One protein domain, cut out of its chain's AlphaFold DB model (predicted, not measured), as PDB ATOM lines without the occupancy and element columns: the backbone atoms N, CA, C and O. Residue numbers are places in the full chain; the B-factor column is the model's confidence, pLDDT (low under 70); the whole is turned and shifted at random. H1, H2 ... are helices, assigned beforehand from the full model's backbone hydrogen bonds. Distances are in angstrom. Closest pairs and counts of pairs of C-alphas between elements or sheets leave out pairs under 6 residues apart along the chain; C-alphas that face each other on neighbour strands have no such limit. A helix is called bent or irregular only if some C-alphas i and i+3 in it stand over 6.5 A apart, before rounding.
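What this domain is: This is residues 349 to 433 of the 434 residues of an uncharacterized protein of Piromyces sp. (strain E2) (UniProt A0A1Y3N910). The long helix H4 runs through the middle, with H5 folded back beside it as a hairpin. On the other side lie the short helices H1 and H2, H3 also packs on H4, and the leading stretch, residues 349 to 364, loops past the end where H4 begins. The printed part has 85 residues with five named helices, H1 to H5 in order, and no named strand; the class is all helix. It is compact, with a radius of gyration of the C-alphas of 12.8 A and spans of 33 by 31 by 21 A.

Where its parts are: Residues 349 to 364 hold no named element. H1, residues 365 to 371, begins at C-alpha 365 (-30.098, 34.133, -25.484); it is neither bent nor irregular, but only just: C-alphas 368 and 371 are 6.3 A apart. H2 is residues 374 to 382, 12.1 A long, and H3 residues 384 to 389. H4, residues 398 to 414, measures 24.4 A. H5, residues 420 to 431, measures 15.9 A and ends at C-alpha 431 (-10.129, 39.701, -32.743).

How they stand to each other: H4 is the hub, touching four helices. H4 and H5 form a hairpin, a shallow tilt of 10 degrees, opposite ways; their closest C-alphas, Gln 402 and Val 430, are 7.1 A apart. H2 touches H4 at residues 407 to 414 alone, closest C-alphas Leu 381 and Ser 411, 4.6 A. H3 and H4 are also a hairpin, with C-alphas Pro 384 and Ser 411 closest at 5.3 A. H1 and H4 only just touch, with 3 pairs of C-alphas within 8 A, the closest Phe 366 and Glu 400 at 6.9 A. H5 is apart from H1, H2 and H3. Every O i to N i+4 pair is within hydrogen-bond range in H1, H4 and H5, against 4 of 5 in H2 and 1 of 2 in H3.

The domain as a whole: The C-alphas farthest apart, Lys 359 and Asn 419, are 34.8 A apart. The printed part has no cut, and no link is long. Mean pLDDT of the printed part is 80.0; residues 349 to 360, 391 to 396 and 432 to 433 are under 70.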
ATOM      1  N   PHE A 349     -24.246  47.974 -19.805       53.94
ATOM      2  CA  PHE A 349     -23.471  46.969 -20.502       53.94
ATOM      3  C   PHE A 349     -24.035  45.579 -20.266       53.94
ATOM      4  O   PHE A 349     -24.603  45.264 -19.215       53.94
ATOM      5  N   TYR A 350     -23.784  44.727 -21.248       51.97
ATOM      6  CA  TYR A 350     -23.935  43.300 -21.093       51.97
ATOM      7  C   TYR A 350     -22.946  42.800 -20.042       51.97
ATOM      8  O   TYR A 350     -21.762  42.610 -20.312       51.97
ATOM      9  N   THR A 351     -23.427  42.603 -18.819       49.84
ATOM     10  CA  THR A 351     -22.698  41.848 -17.805       49.84
ATOM     11  C   THR A 351     -22.656  40.398 -18.271       49.84
ATOM     12  O   THR A 351     -23.682  39.713 -18.259       49.84
ATOM     13  N   CYS A 352     -21.499  39.951 -18.744       54.09
ATOM     14  CA  CYS A 352     -21.265  38.564 -19.115       54.09
ATOM     15  C   CYS A 352     -20.629  37.810 -17.945       54.09
ATOM     16  O   CYS A 352     -19.856  38.355 -17.155       54.09
ATOM     17  N   ASN A 353     -20.953  36.528 -17.846       55.12
ATOM     18  CA  ASN A 353     -20.170  35.610 -17.038       55.12
ATOM     19  C   ASN A 353     -18.870  35.283 -17.808       55.12
ATOM     20  O   ASN A 353     -18.972  34.952 -18.993       55.12
ATOM     21  N   PRO A 354     -17.672  35.350 -17.196       55.59
ATOM     22  CA  PRO A 354     -16.394  35.117 -17.885       55.59
ATOM     23  C   PRO A 354     -16.208  33.705 -18.473       55.59
ATOM     24  O   PRO A 354     -15.192  33.445 -19.115       55.59
ATOM     25  N   PHE A 355     -17.145  32.772 -18.276       56.59
ATOM     26  CA  PHE A 355     -17.069  31.454 -18.904       56.59
ATOM     27  C   PHE A 355     -17.151  31.553 -20.432       56.59
ATOM     28  O   PHE A 355     -18.055  32.172 -20.989       56.59
ATOM     29  N   ILE A 356     -16.234  30.870 -21.119       56.81
ATOM     30  CA  ILE A 356     -16.285  30.657 -22.566       56.81
ATOM     31  C   ILE A 356     -17.130  29.402 -22.821       56.81
ATOM     32  O   ILE A 356     -16.693  28.281 -22.565       56.81
ATOM     33  N   CYS A 357     -18.344  29.573 -23.347       56.72
ATOM     34  CA  CYS A 357     -19.182  28.457 -23.789       56.72
ATOM     35  C   CYS A 357     -19.118  28.341 -25.313       56.72
ATOM     36  O   CYS A 357     -19.805  29.063 -26.031       56.72
ATOM     37  N   ILE A 358     -18.289  27.423 -25.819       56.91
ATOM     38  CA  ILE A 358     -18.253  27.072 -27.254       56.91
ATOM     39  C   ILE A 358     -19.333  26.025 -27.579       56.91
ATOM     40  O   ILE A 358     -19.883  25.997 -28.681       56.91
ATOM     41  N   LYS A 359     -19.703  25.177 -26.610       55.47
ATOM     42  CA  LYS A 359     -20.733  24.148 -26.799       55.47
ATOM     43  C   LYS A 359     -22.129  24.777 -26.659       55.47
ATOM     44  O   LYS A 359     -22.500  25.219 -25.581       55.47
ATOM     45  N   ASN A 360     -22.892  24.763 -27.758       66.75
ATOM     46  CA  ASN A 360     -24.272  25.253 -27.927       66.75
ATOM     47  C   ASN A 360     -24.486  26.774 -28.111       66.75
ATOM     48  O   ASN A 360     -25.284  27.380 -27.397       66.75
ATOM     49  N   MET A 361     -23.941  27.363 -29.191       71.06
ATOM     50  CA  MET A 361     -24.412  28.669 -29.714       71.06
ATOM     51  C   MET A 361     -25.945  28.744 -29.842       71.06
ATOM     52  O   MET A 361     -26.550  29.763 -29.525       71.06
ATOM     53  N   LYS A 362     -26.594  27.628 -30.210       75.75
ATOM     54  CA  LYS A 362     -28.059  27.523 -30.324       75.75
ATOM     55  C   LYS A 362     -28.818  27.805 -29.016       75.75
ATOM     56  O   LYS A 362     -30.003  28.120 -29.078       75.75
ATOM     57  N   ASN A 363     -28.161  27.711 -27.858       77.50
ATOM     58  CA  ASN A 363     -28.770  27.969 -26.549       77.50
ATOM     59  C   ASN A 363     -28.530  29.397 -26.041       77.50
ATOM     60  O   ASN A 363     -29.191  29.811 -25.083       77.50
ATOM     61  N   MET A 364     -27.644  30.165 -26.683       81.50
ATOM     62  CA  MET A 364     -27.389  31.560 -26.320       81.50
ATOM     63  C   MET A 364     -28.673  32.383 -26.464       81.50
ATOM     64  O   MET A 364     -29.473  32.175 -27.383       81.50
ATOM     65  N   SER A 365     -28.904  33.288 -25.517       82.50
ATOM     66  CA  SER A 365     -30.098  34.133 -25.484       82.50
ATOM     67  C   SER A 365     -30.191  35.026 -26.724       82.50
ATOM     68  O   SER A 365     -31.249  35.100 -27.345       82.50
ATOM     69  N   PHE A 366     -29.073  35.611 -27.154       85.38
ATOM     70  CA  PHE A 366     -28.973  36.499 -28.295       85.38
ATOM     71  C   PHE A 366     -29.291  35.761 -29.596       85.38
ATOM     72  O   PHE A 366     -30.131  36.199 -30.379       85.38
ATOM     73  N   TYR A 367     -28.712  34.571 -29.777       86.25
ATOM     74  CA  TYR A 367     -28.999  33.733 -30.938       86.25
ATOM     75  C   TYR A 367     -30.490  33.367 -31.024       86.25
ATOM     76  O   TYR A 367     -31.123  33.563 -32.063       86.25
ATOM     77  N   ARG A 368     -31.076  32.867 -29.926       85.69
ATOM     78  CA  ARG A 368     -32.486  32.434 -29.900       85.69
ATOM     79  C   ARG A 368     -33.464  33.586 -30.099       85.69
ATOM     80  O   ARG A 368     -34.487  33.399 -30.759       85.69
ATOM     81  N   ASN A 369     -33.168  34.742 -29.511       86.06
ATOM     82  CA  ASN A 369     -34.093  35.867 -29.491       86.06
ATOM     83  C   ASN A 369     -33.989  36.742 -30.737       86.06
ATOM     84  O   ASN A 369     -35.028  37.245 -31.158       86.06
ATOM     85  N   TYR A 370     -32.796  36.870 -31.330       87.69
ATOM     86  CA  TYR A 370     -32.549  37.837 -32.400       87.69
ATOM     87  C   TYR A 370     -32.030  37.222 -33.705       87.69
ATOM     88  O   TYR A 370     -32.516  37.588 -34.766       87.69
ATOM     89  N   LEU A 371     -31.114  36.247 -33.671       86.81
ATOM     90  CA  LEU A 371     -30.540  35.704 -34.918       86.81
ATOM     91  C   LEU A 371     -31.405  34.628 -35.586       86.81
ATOM     92  O   LEU A 371     -31.359  34.466 -36.799       86.81
ATOM     93  N   LYS A 372     -32.211  33.881 -34.817       86.56
ATOM     94  CA  LYS A 372     -33.110  32.847 -35.365       86.56
ATOM     95  C   LYS A 372     -34.380  33.426 -36.011       86.56
ATOM     96  O   LYS A 372     -35.068  32.720 -36.745       86.56
ATOM     97  N   LYS A 373     -34.740  34.674 -35.701       85.50
ATOM     98  CA  LYS A 373     -35.979  35.308 -36.172       85.50
ATOM     99  C   LYS A 373     -35.649  36.282 -37.300       85.50
ATOM    100  O   LYS A 373     -35.034  37.305 -37.028       85.50
ATOM    101  N   ASN A 374     -36.107  36.008 -38.523       82.56
ATOM    102  CA  ASN A 374     -35.792  36.834 -39.702       82.56
ATOM    103  C   ASN A 374     -36.083  38.330 -39.481       82.56
ATOM    104  O   ASN A 374     -35.212  39.153 -39.724       82.56
ATOM    105  N   ASN A 375     -37.242  38.672 -38.907       89.12
ATOM    106  CA  ASN A 375     -37.608  40.070 -38.644       89.12
ATOM    107  C   ASN A 375     -36.656  40.779 -37.663       89.12
ATOM    108  O   ASN A 375     -36.520  41.994 -37.707       89.12
ATOM    109  N   GLU A 376     -36.042  40.048 -36.730       89.56
ATOM    110  CA  GLU A 376     -35.074  40.619 -35.786       89.56
ATOM    111  C   GLU A 376     -33.684  40.718 -36.411       89.56
ATOM    112  O   GLU A 376     -32.985  41.706 -36.200       89.56
ATOM    113  N   LEU A 377     -33.314  39.730 -37.229       88.25
ATOM    114  CA  LEU A 377     -32.080  39.744 -38.004       88.25
ATOM    115  C   LEU A 377     -32.043  40.924 -38.984       88.25
ATOM    116  O   LEU A 377     -31.022  41.597 -39.074       88.25
ATOM    117  N   GLU A 378     -33.151  41.214 -39.671       90.06
ATOM    118  CA  GLU A 378     -33.260  42.373 -40.566       90.06
ATOM    119  C   GLU A 378     -33.083  43.697 -39.817       90.06
ATOM    120  O   GLU A 378     -32.366  44.572 -40.292       90.06
ATOM    121  N   LYS A 379     -33.664  43.843 -38.618       92.38
ATOM    122  CA  LYS A 379     -33.453  45.042 -37.784       92.38
ATOM    123  C   LYS A 379     -31.993  45.198 -37.375       92.38
ATOM    124  O   LYS A 379     -31.453  46.290 -37.462       92.38
ATOM    125  N   ILE A 380     -31.359  44.101 -36.954       90.06
ATOM    126  CA  ILE A 380     -29.929  44.066 -36.621       90.06
ATOM    127  C   ILE A 380     -29.084  44.505 -37.818       90.06
ATOM    128  O   ILE A 380     -28.157  45.291 -37.650       90.06
ATOM    129  N   LEU A 381     -29.387  43.990 -39.009       91.12
ATOM    130  CA  LEU A 381     -28.607  44.254 -40.210       91.12
ATOM    131  C   LEU A 381     -28.799  45.681 -40.733       91.12
ATOM    132  O   LEU A 381     -27.828  46.279 -41.173       91.12
ATOM    133  N   ASN A 382     -30.016  46.225 -40.673       92.81
ATOM    134  CA  ASN A 382     -30.362  47.524 -41.264       92.81
ATOM    135  C   ASN A 382     -30.160  48.715 -40.313       92.81
ATOM    136  O   ASN A 382     -30.136  49.855 -40.764       92.81
ATOM    137  N   ASP A 383     -30.057  48.475 -39.004       90.56
ATOM    138  CA  ASP A 383     -29.891  49.525 -37.999       90.56
ATOM    139  C   ASP A 383     -28.838  49.114 -36.949       90.56
ATOM    140  O   ASP A 383     -29.141  48.356 -36.021       90.56
ATOM    141  N   PRO A 384     -27.593  49.618 -37.049       87.25
ATOM    142  CA  PRO A 384     -26.559  49.350 -36.053       87.25
ATOM    143  C   PRO A 384     -26.955  49.814 -34.640       87.25
ATOM    144  O   PRO A 384     -26.626  49.153 -33.647       87.25
ATOM    145  N   ASP A 385     -27.701  50.918 -34.527       85.38
ATOM    146  CA  ASP A 385     -28.153  51.475 -33.251       85.38
ATOM    147  C   ASP A 385     -29.194  50.575 -32.572       85.38
ATOM    148  O   ASP A 385     -29.287  50.563 -31.338       85.38
ATOM    149  N   TYR A 386     -29.935  49.766 -33.341       87.69
ATOM    150  CA  TYR A 386     -30.859  48.773 -32.795       87.69
ATOM    151  C   TYR A 386     -30.148  47.856 -31.800       87.69
ATOM    152  O   TYR A 386     -30.618  47.697 -30.672       87.69
ATOM    153  N   ILE A 387     -28.980  47.322 -32.182       82.38
ATOM    154  CA  ILE A 387     -28.175  46.419 -31.345       82.38
ATOM    155  C   ILE A 387     -27.744  47.117 -30.057       82.38
ATOM    156  O   ILE A 387     -27.886  46.548 -28.976       82.38
ATOM    157  N   LEU A 388     -27.269  48.359 -30.160       75.44
ATOM    158  CA  LEU A 388     -26.809  49.152 -29.016       75.44
ATOM    159  C   LEU A 388     -27.935  49.445 -28.013       75.44
ATOM    160  O   LEU A 388     -27.678  49.622 -26.821       75.44
ATOM    161  N   ASN A 389     -29.180  49.472 -28.483       77.50
ATOM    162  CA  ASN A 389     -30.367  49.705 -27.666       77.50
ATOM    163  C   ASN A 389     -30.991  48.406 -27.117       77.50
ATOM    164  O   ASN A 389     -31.912  48.466 -26.289       77.50
ATOM    165  N   LEU A 390     -30.506  47.227 -27.528       76.69
ATOM    166  CA  LEU A 390     -31.001  45.955 -27.011       76.69
ATOM    167  C   LEU A 390     -30.650  45.815 -25.530       76.69
ATOM    168  O   LEU A 390     -29.494  45.629 -25.149       76.69
ATOM    169  N   LYS A 391     -31.678  45.794 -24.679       68.19
ATOM    170  CA  LYS A 391     -31.555  45.463 -23.252       68.19
ATOM    171  C   LYS A 391     -31.389  43.951 -23.064       68.19
ATOM    172  O   LYS A 391     -32.279  43.287 -22.529       68.19
ATOM    173  N   ILE A 392     -30.265  43.389 -23.504       65.62
ATOM    174  CA  ILE A 392     -29.930  41.975 -23.266       65.62
ATOM    175  C   ILE A 392     -29.529  41.830 -21.796       65.62
ATOM    176  O   ILE A 392     -28.370  41.979 -21.414       65.62
ATOM    177  N   LYS A 393     -30.516  41.575 -20.938       56.38
ATOM    178  CA  LYS A 393     -30.253  41.189 -19.552       56.38
ATOM    179  C   LYS A 393     -29.642  39.784 -19.558       56.38
ATOM    180  O   LYS A 393     -30.221  38.883 -20.156       56.38
ATOM    181  N   ASN A 394     -28.527  39.605 -18.848       53.78
ATOM    182  CA  ASN A 394     -27.900  38.308 -18.570       53.78
ATOM    183  C   ASN A 394     -27.336  37.585 -19.809       53.78
ATOM    184  O   ASN A 394     -27.793  36.493 -20.152       53.78
ATOM    185  N   MET A 395     -26.312  38.158 -20.453       63.72
ATOM    186  CA  MET A 395     -25.503  37.376 -21.394       63.72
ATOM    187  C   MET A 395     -24.888  36.176 -20.675       63.72
ATOM    188  O   MET A 395     -24.266  36.314 -19.620       63.72
ATOM    189  N   MET A 396     -25.065  34.992 -21.253       57.41
ATOM    190  CA  MET A 396     -24.677  33.732 -20.631       57.41
ATOM    191  C   MET A 396     -23.159  33.556 -20.567       57.41
ATOM    192  O   MET A 396     -22.673  32.859 -19.680       57.41
ATOM    193  N   CYS A 397     -22.416  34.142 -21.512       70.69
ATOM    194  CA  CYS A 397     -20.982  33.901 -21.683       70.69
ATOM    195  C   CYS A 397     -20.290  34.975 -22.540       70.69
ATOM    196  O   CYS A 397     -20.950  35.719 -23.268       70.69
ATOM    197  N   GLU A 398     -18.954  35.003 -22.520       74.62
ATOM    198  CA  GLU A 398     -18.146  35.909 -23.359       74.62
ATOM    199  C   GLU A 398     -18.351  35.660 -24.865       74.62
ATOM    200  O   GLU A 398     -18.384  36.600 -25.656       74.62
ATOM    201  N   THR A 399     -18.573  34.405 -25.277       78.38
ATOM    202  CA  THR A 399     -18.847  34.049 -26.681       78.38
ATOM    203  C   THR A 399     -20.091  34.763 -27.223       78.38
ATOM    204  O   THR A 399     -20.138  35.173 -28.380       78.38
ATOM    205  N   GLU A 400     -21.116  34.925 -26.388       79.88
ATOM    206  CA  GLU A 400     -22.355  35.600 -26.770       79.88
ATOM    207  C   GLU A 400     -22.143  37.107 -26.949       79.88
ATOM    208  O   GLU A 400     -22.684  37.702 -27.878       79.88
ATOM    209  N   LYS A 401     -21.286  37.709 -26.121       80.50
ATOM    210  CA  LYS A 401     -20.862  39.101 -26.276       80.50
ATOM    211  C   LYS A 401     -20.079  39.310 -27.571       80.50
ATOM    212  O   LYS A 401     -20.367  40.252 -28.302       80.50
ATOM    213  N   GLN A 402     -19.152  38.411 -27.901       81.62
ATOM    214  CA  GLN A 402     -18.443  38.444 -29.185       81.62
ATOM    215  C   GLN A 402     -19.406  38.361 -30.369       81.62
ATOM    216  O   GLN A 402     -19.262  39.109 -31.330       81.62
ATOM    217  N   LEU A 403     -20.417  37.494 -30.291       85.31
ATOM    218  CA  LEU A 403     -21.430  37.372 -31.335       85.31
ATOM    219  C   LEU A 403     -22.193  38.687 -31.551       85.31
ATOM    220  O   LEU A 403     -22.414  39.070 -32.697       85.31
ATOM    221  N   VAL A 404     -22.542  39.402 -30.476       86.44
ATOM    222  CA  VAL A 404     -23.147  40.741 -30.577       86.44
ATOM    223  C   VAL A 404     -22.202  41.733 -31.249       86.44
ATOM    224  O   VAL A 404     -22.629  42.448 -32.152       86.44
ATOM    225  N   LEU A 405     -20.922  41.745 -30.864       87.44
ATOM    226  CA  LEU A 405     -19.915  42.622 -31.471       87.44
ATOM    227  C   LEU A 405     -19.750  42.345 -32.972       87.44
ATOM    228  O   LEU A 405     -19.716  43.284 -33.761       87.44
ATOM    229  N   TYR A 406     -19.717  41.076 -33.385       89.62
ATOM    230  CA  TYR A 406     -19.670  40.715 -34.803       89.62
ATOM    231  C   TYR A 406     -20.939  41.124 -35.551       89.62
ATOM    232  O   TYR A 406     -20.839  41.640 -36.658       89.62
ATOM    233  N   CYS A 407     -22.126  40.949 -34.963       90.94
ATOM    234  CA  CYS A 407     -23.372  41.394 -35.595       90.94
ATOM    235  C   CYS A 407     -23.411  42.918 -35.757       90.94
ATOM    236  O   CYS A 407     -23.841  43.408 -36.796       90.94
ATOM    237  N   TYR A 408     -22.906  43.656 -34.765       91.06
ATOM    238  CA  TYR A 408     -22.743  45.105 -34.856       91.06
ATOM    239  C   TYR A 408     -21.793  45.500 -35.984       91.06
ATOM    240  O   TYR A 408     -22.157  46.303 -36.833       91.06
ATOM    241  N   LEU A 409     -20.626  44.863 -36.070       92.56
ATOM    242  CA  LEU A 409     -19.669  45.087 -37.155       92.56
ATOM    243  C   LEU A 409     -20.247  44.779 -38.541       92.56
ATOM    244  O   LEU A 409     -20.065  45.569 -39.463       92.56
ATOM    245  N   ILE A 410     -20.972  43.666 -38.688       93.38
ATOM    246  CA  ILE A 410     -21.645  43.302 -39.943       93.38
ATOM    247  C   ILE A 410     -22.670  44.371 -40.330       93.38
ATOM    248  O   ILE A 410     -22.721  44.765 -41.491       93.38
ATOM    249  N   SER A 411     -23.446  44.869 -39.366       93.94
ATOM    250  CA  SER A 411     -24.410  45.952 -39.581       93.94
ATOM    251  C   SER A 411     -23.723  47.251 -40.020       93.94
ATOM    252  O   SER A 411     -24.138  47.870 -40.999       93.94
ATOM    253  N   LEU A 412     -22.612  47.633 -39.379       94.12
ATOM    254  CA  LEU A 412     -21.830  48.813 -39.772       94.12
ATOM    255  C   LEU A 412     -21.300  48.715 -41.209       94.12
ATOM    256  O   LEU A 412     -21.357  49.697 -41.949       94.12
ATOM    257  N   VAL A 413     -20.803  47.537 -41.605       93.81
ATOM    258  CA  VAL A 413     -20.339  47.271 -42.978       93.81
ATOM    259  C   VAL A 413     -21.507  47.326 -43.958       93.81
ATOM    260  O   VAL A 413     -21.411  47.996 -44.979       93.81
ATOM    261  N   HIS A 414     -22.618  46.654 -43.644       93.81
ATOM    262  CA  HIS A 414     -23.798  46.604 -44.507       93.81
ATOM    263  C   HIS A 414     -24.336  48.001 -44.835       93.81
ATOM    264  O   HIS A 414     -24.677  48.280 -45.982       93.81
ATOM    265  N   ASN A 415     -24.360  48.885 -43.836       93.38
ATOM    266  CA  ASN A 415     -24.895  50.237 -43.967       93.38
ATOM    267  C   ASN A 415     -23.842  51.287 -44.355       93.38
ATOM    268  O   ASN A 415     -24.173  52.471 -44.400       93.38
ATOM    269  N   ASN A 416     -22.588  50.894 -44.615       91.75
ATOM    270  CA  ASN A 416     -21.467  51.810 -44.873       91.75
ATOM    271  C   ASN A 416     -21.369  52.950 -43.835       91.75
ATOM    272  O   ASN A 416     -21.106  54.101 -44.180       91.75
ATOM    273  N   THR A 417     -21.623  52.643 -42.558       92.25
ATOM    274  CA  THR A 417     -21.740  53.654 -41.492       92.25
ATOM    275  C   THR A 417     -20.419  54.367 -41.215       92.25
ATOM    276  O   THR A 417     -20.404  55.559 -40.917       92.25
ATOM    277  N   TYR A 418     -19.306  53.637 -41.312       93.31
ATOM    278  CA  TYR A 418     -17.969  54.138 -41.018       93.31
ATOM    279  C   TYR A 418     -16.995  53.843 -42.156       93.31
ATOM    280  O   TYR A 418     -17.186  52.915 -42.940       93.31
ATOM    281  N   ASN A 419     -15.907  54.615 -42.201       94.94
ATOM    282  CA  ASN A 419     -14.770  54.330 -43.068       94.94
ATOM    283  C   ASN A 419     -14.172  52.945 -42.747       94.94
ATOM    284  O   ASN A 419     -14.073  52.554 -41.580       94.94
ATOM    285  N   THR A 420     -13.721  52.227 -43.778       93.25
ATOM    286  CA  THR A 420     -13.160  50.873 -43.671       93.25
ATOM    287  C   THR A 420     -12.007  50.775 -42.666       93.25
ATOM    288  O   THR A 420     -11.913  49.784 -41.947       93.25
ATOM    289  N   PHE A 421     -11.169  51.808 -42.533       95.88
ATOM    290  CA  PHE A 421     -10.103  51.850 -41.529       95.88
ATOM    291  C   PHE A 421     -10.648  51.775 -40.093       95.88
ATOM    292  O   PHE A 421     -10.137  51.004 -39.282       95.88
ATOM    293  N   ILE A 422     -11.725  52.509 -39.782       96.50
ATOM    294  CA  ILE A 422     -12.380  52.457 -38.462       96.50
ATOM    295  C   ILE A 422     -12.937  51.055 -38.210       96.50
ATOM    296  O   ILE A 422     -12.729  50.490 -37.135       96.50
ATOM    297  N   ILE A 423     -13.604  50.475 -39.212       94.38
ATOM    298  CA  ILE A 423     -14.159  49.120 -39.127       94.38
ATOM    299  C   ILE A 423     -13.040  48.102 -38.871       94.38
ATOM    300  O   ILE A 423     -13.194  47.239 -38.009       94.38
ATOM    301  N   ASN A 424     -11.892  48.235 -39.540       93.06
ATOM    302  CA  ASN A 424     -10.726  47.380 -39.315       93.06
ATOM    303  C   ASN A 424     -10.192  47.511 -37.885       93.06
ATOM    304  O   ASN A 424      -9.927  46.502 -37.232       93.06
ATOM    305  N   VAL A 425     -10.090  48.728 -37.348       94.06
ATOM    306  CA  VAL A 425      -9.704  48.936 -35.943       94.06
ATOM    307  C   VAL A 425     -10.700  48.263 -35.000       94.06
ATOM    308  O   VAL A 425     -10.277  47.521 -34.111       94.06
ATOM    309  N   PHE A 426     -12.008  48.442 -35.205       92.94
ATOM    310  CA  PHE A 426     -13.026  47.759 -34.406       92.94
ATOM    311  C   PHE A 426     -12.893  46.234 -34.502       92.94
ATOM    312  O   PHE A 426     -12.857  45.560 -33.472       92.94
ATOM    313  N   LEU A 427     -12.724  45.677 -35.702       90.56
ATOM    314  CA  LEU A 427     -12.475  44.247 -35.906       90.56
ATOM    315  C   LEU A 427     -11.256  43.765 -35.114       90.56
ATOM    316  O   LEU A 427     -11.345  42.748 -34.433       90.56
ATOM    317  N   HIS A 428     -10.148  44.509 -35.122       88.00
ATOM    318  CA  HIS A 428      -8.958  44.158 -34.345       88.00
ATOM    319  C   HIS A 428      -9.183  44.221 -32.825       88.00
ATOM    320  O   HIS A 428      -8.620  43.404 -32.093       88.00
ATOM    321  N   THR A 429     -10.030  45.130 -32.327       85.62
ATOM    322  CA  THR A 429     -10.388  45.160 -30.891       85.62
ATOM    323  C   THR A 429     -11.160  43.907 -30.470       85.62
ATOM    324  O   THR A 429     -10.969  43.424 -29.354       85.62
ATOM    325  N   VAL A 430     -11.969  43.343 -31.377       83.38
ATOM    326  CA  VAL A 430     -12.716  42.092 -31.168       83.38
ATOM    327  C   VAL A 430     -11.831  40.864 -31.417       83.38
ATOM    328  O   VAL A 430     -11.887  39.898 -30.671       83.38
ATOM    329  N   ALA A 431     -10.957  40.865 -32.419       76.62
ATOM    330  CA  ALA A 431     -10.129  39.701 -32.743       76.62
ATOM    331  C   ALA A 431      -9.062  39.385 -31.672       76.62
ATOM    332  O   ALA A 431      -8.618  38.242 -31.559       76.62
ATOM    333  N   ASN A 432      -8.675  40.369 -30.852       62.50
ATOM    334  CA  ASN A 432      -7.683  40.208 -29.782       62.50
ATOM    335  C   ASN A 432      -8.194  39.445 -28.535       62.50
ATOM    336  O   ASN A 432      -7.470  39.338 -27.544       62.50
ATOM    337  N   PHE A 433      -9.397  38.859 -28.576       50.88
ATOM    338  CA  PHE A 433      -9.838  37.846 -27.611       50.88
ATOM    339  C   PHE A 433      -9.097  36.513 -27.845       50.88
ATOM    340  O   PHE A 433      -9.628  35.594 -28.471       50.88
TER     341      PHE A 433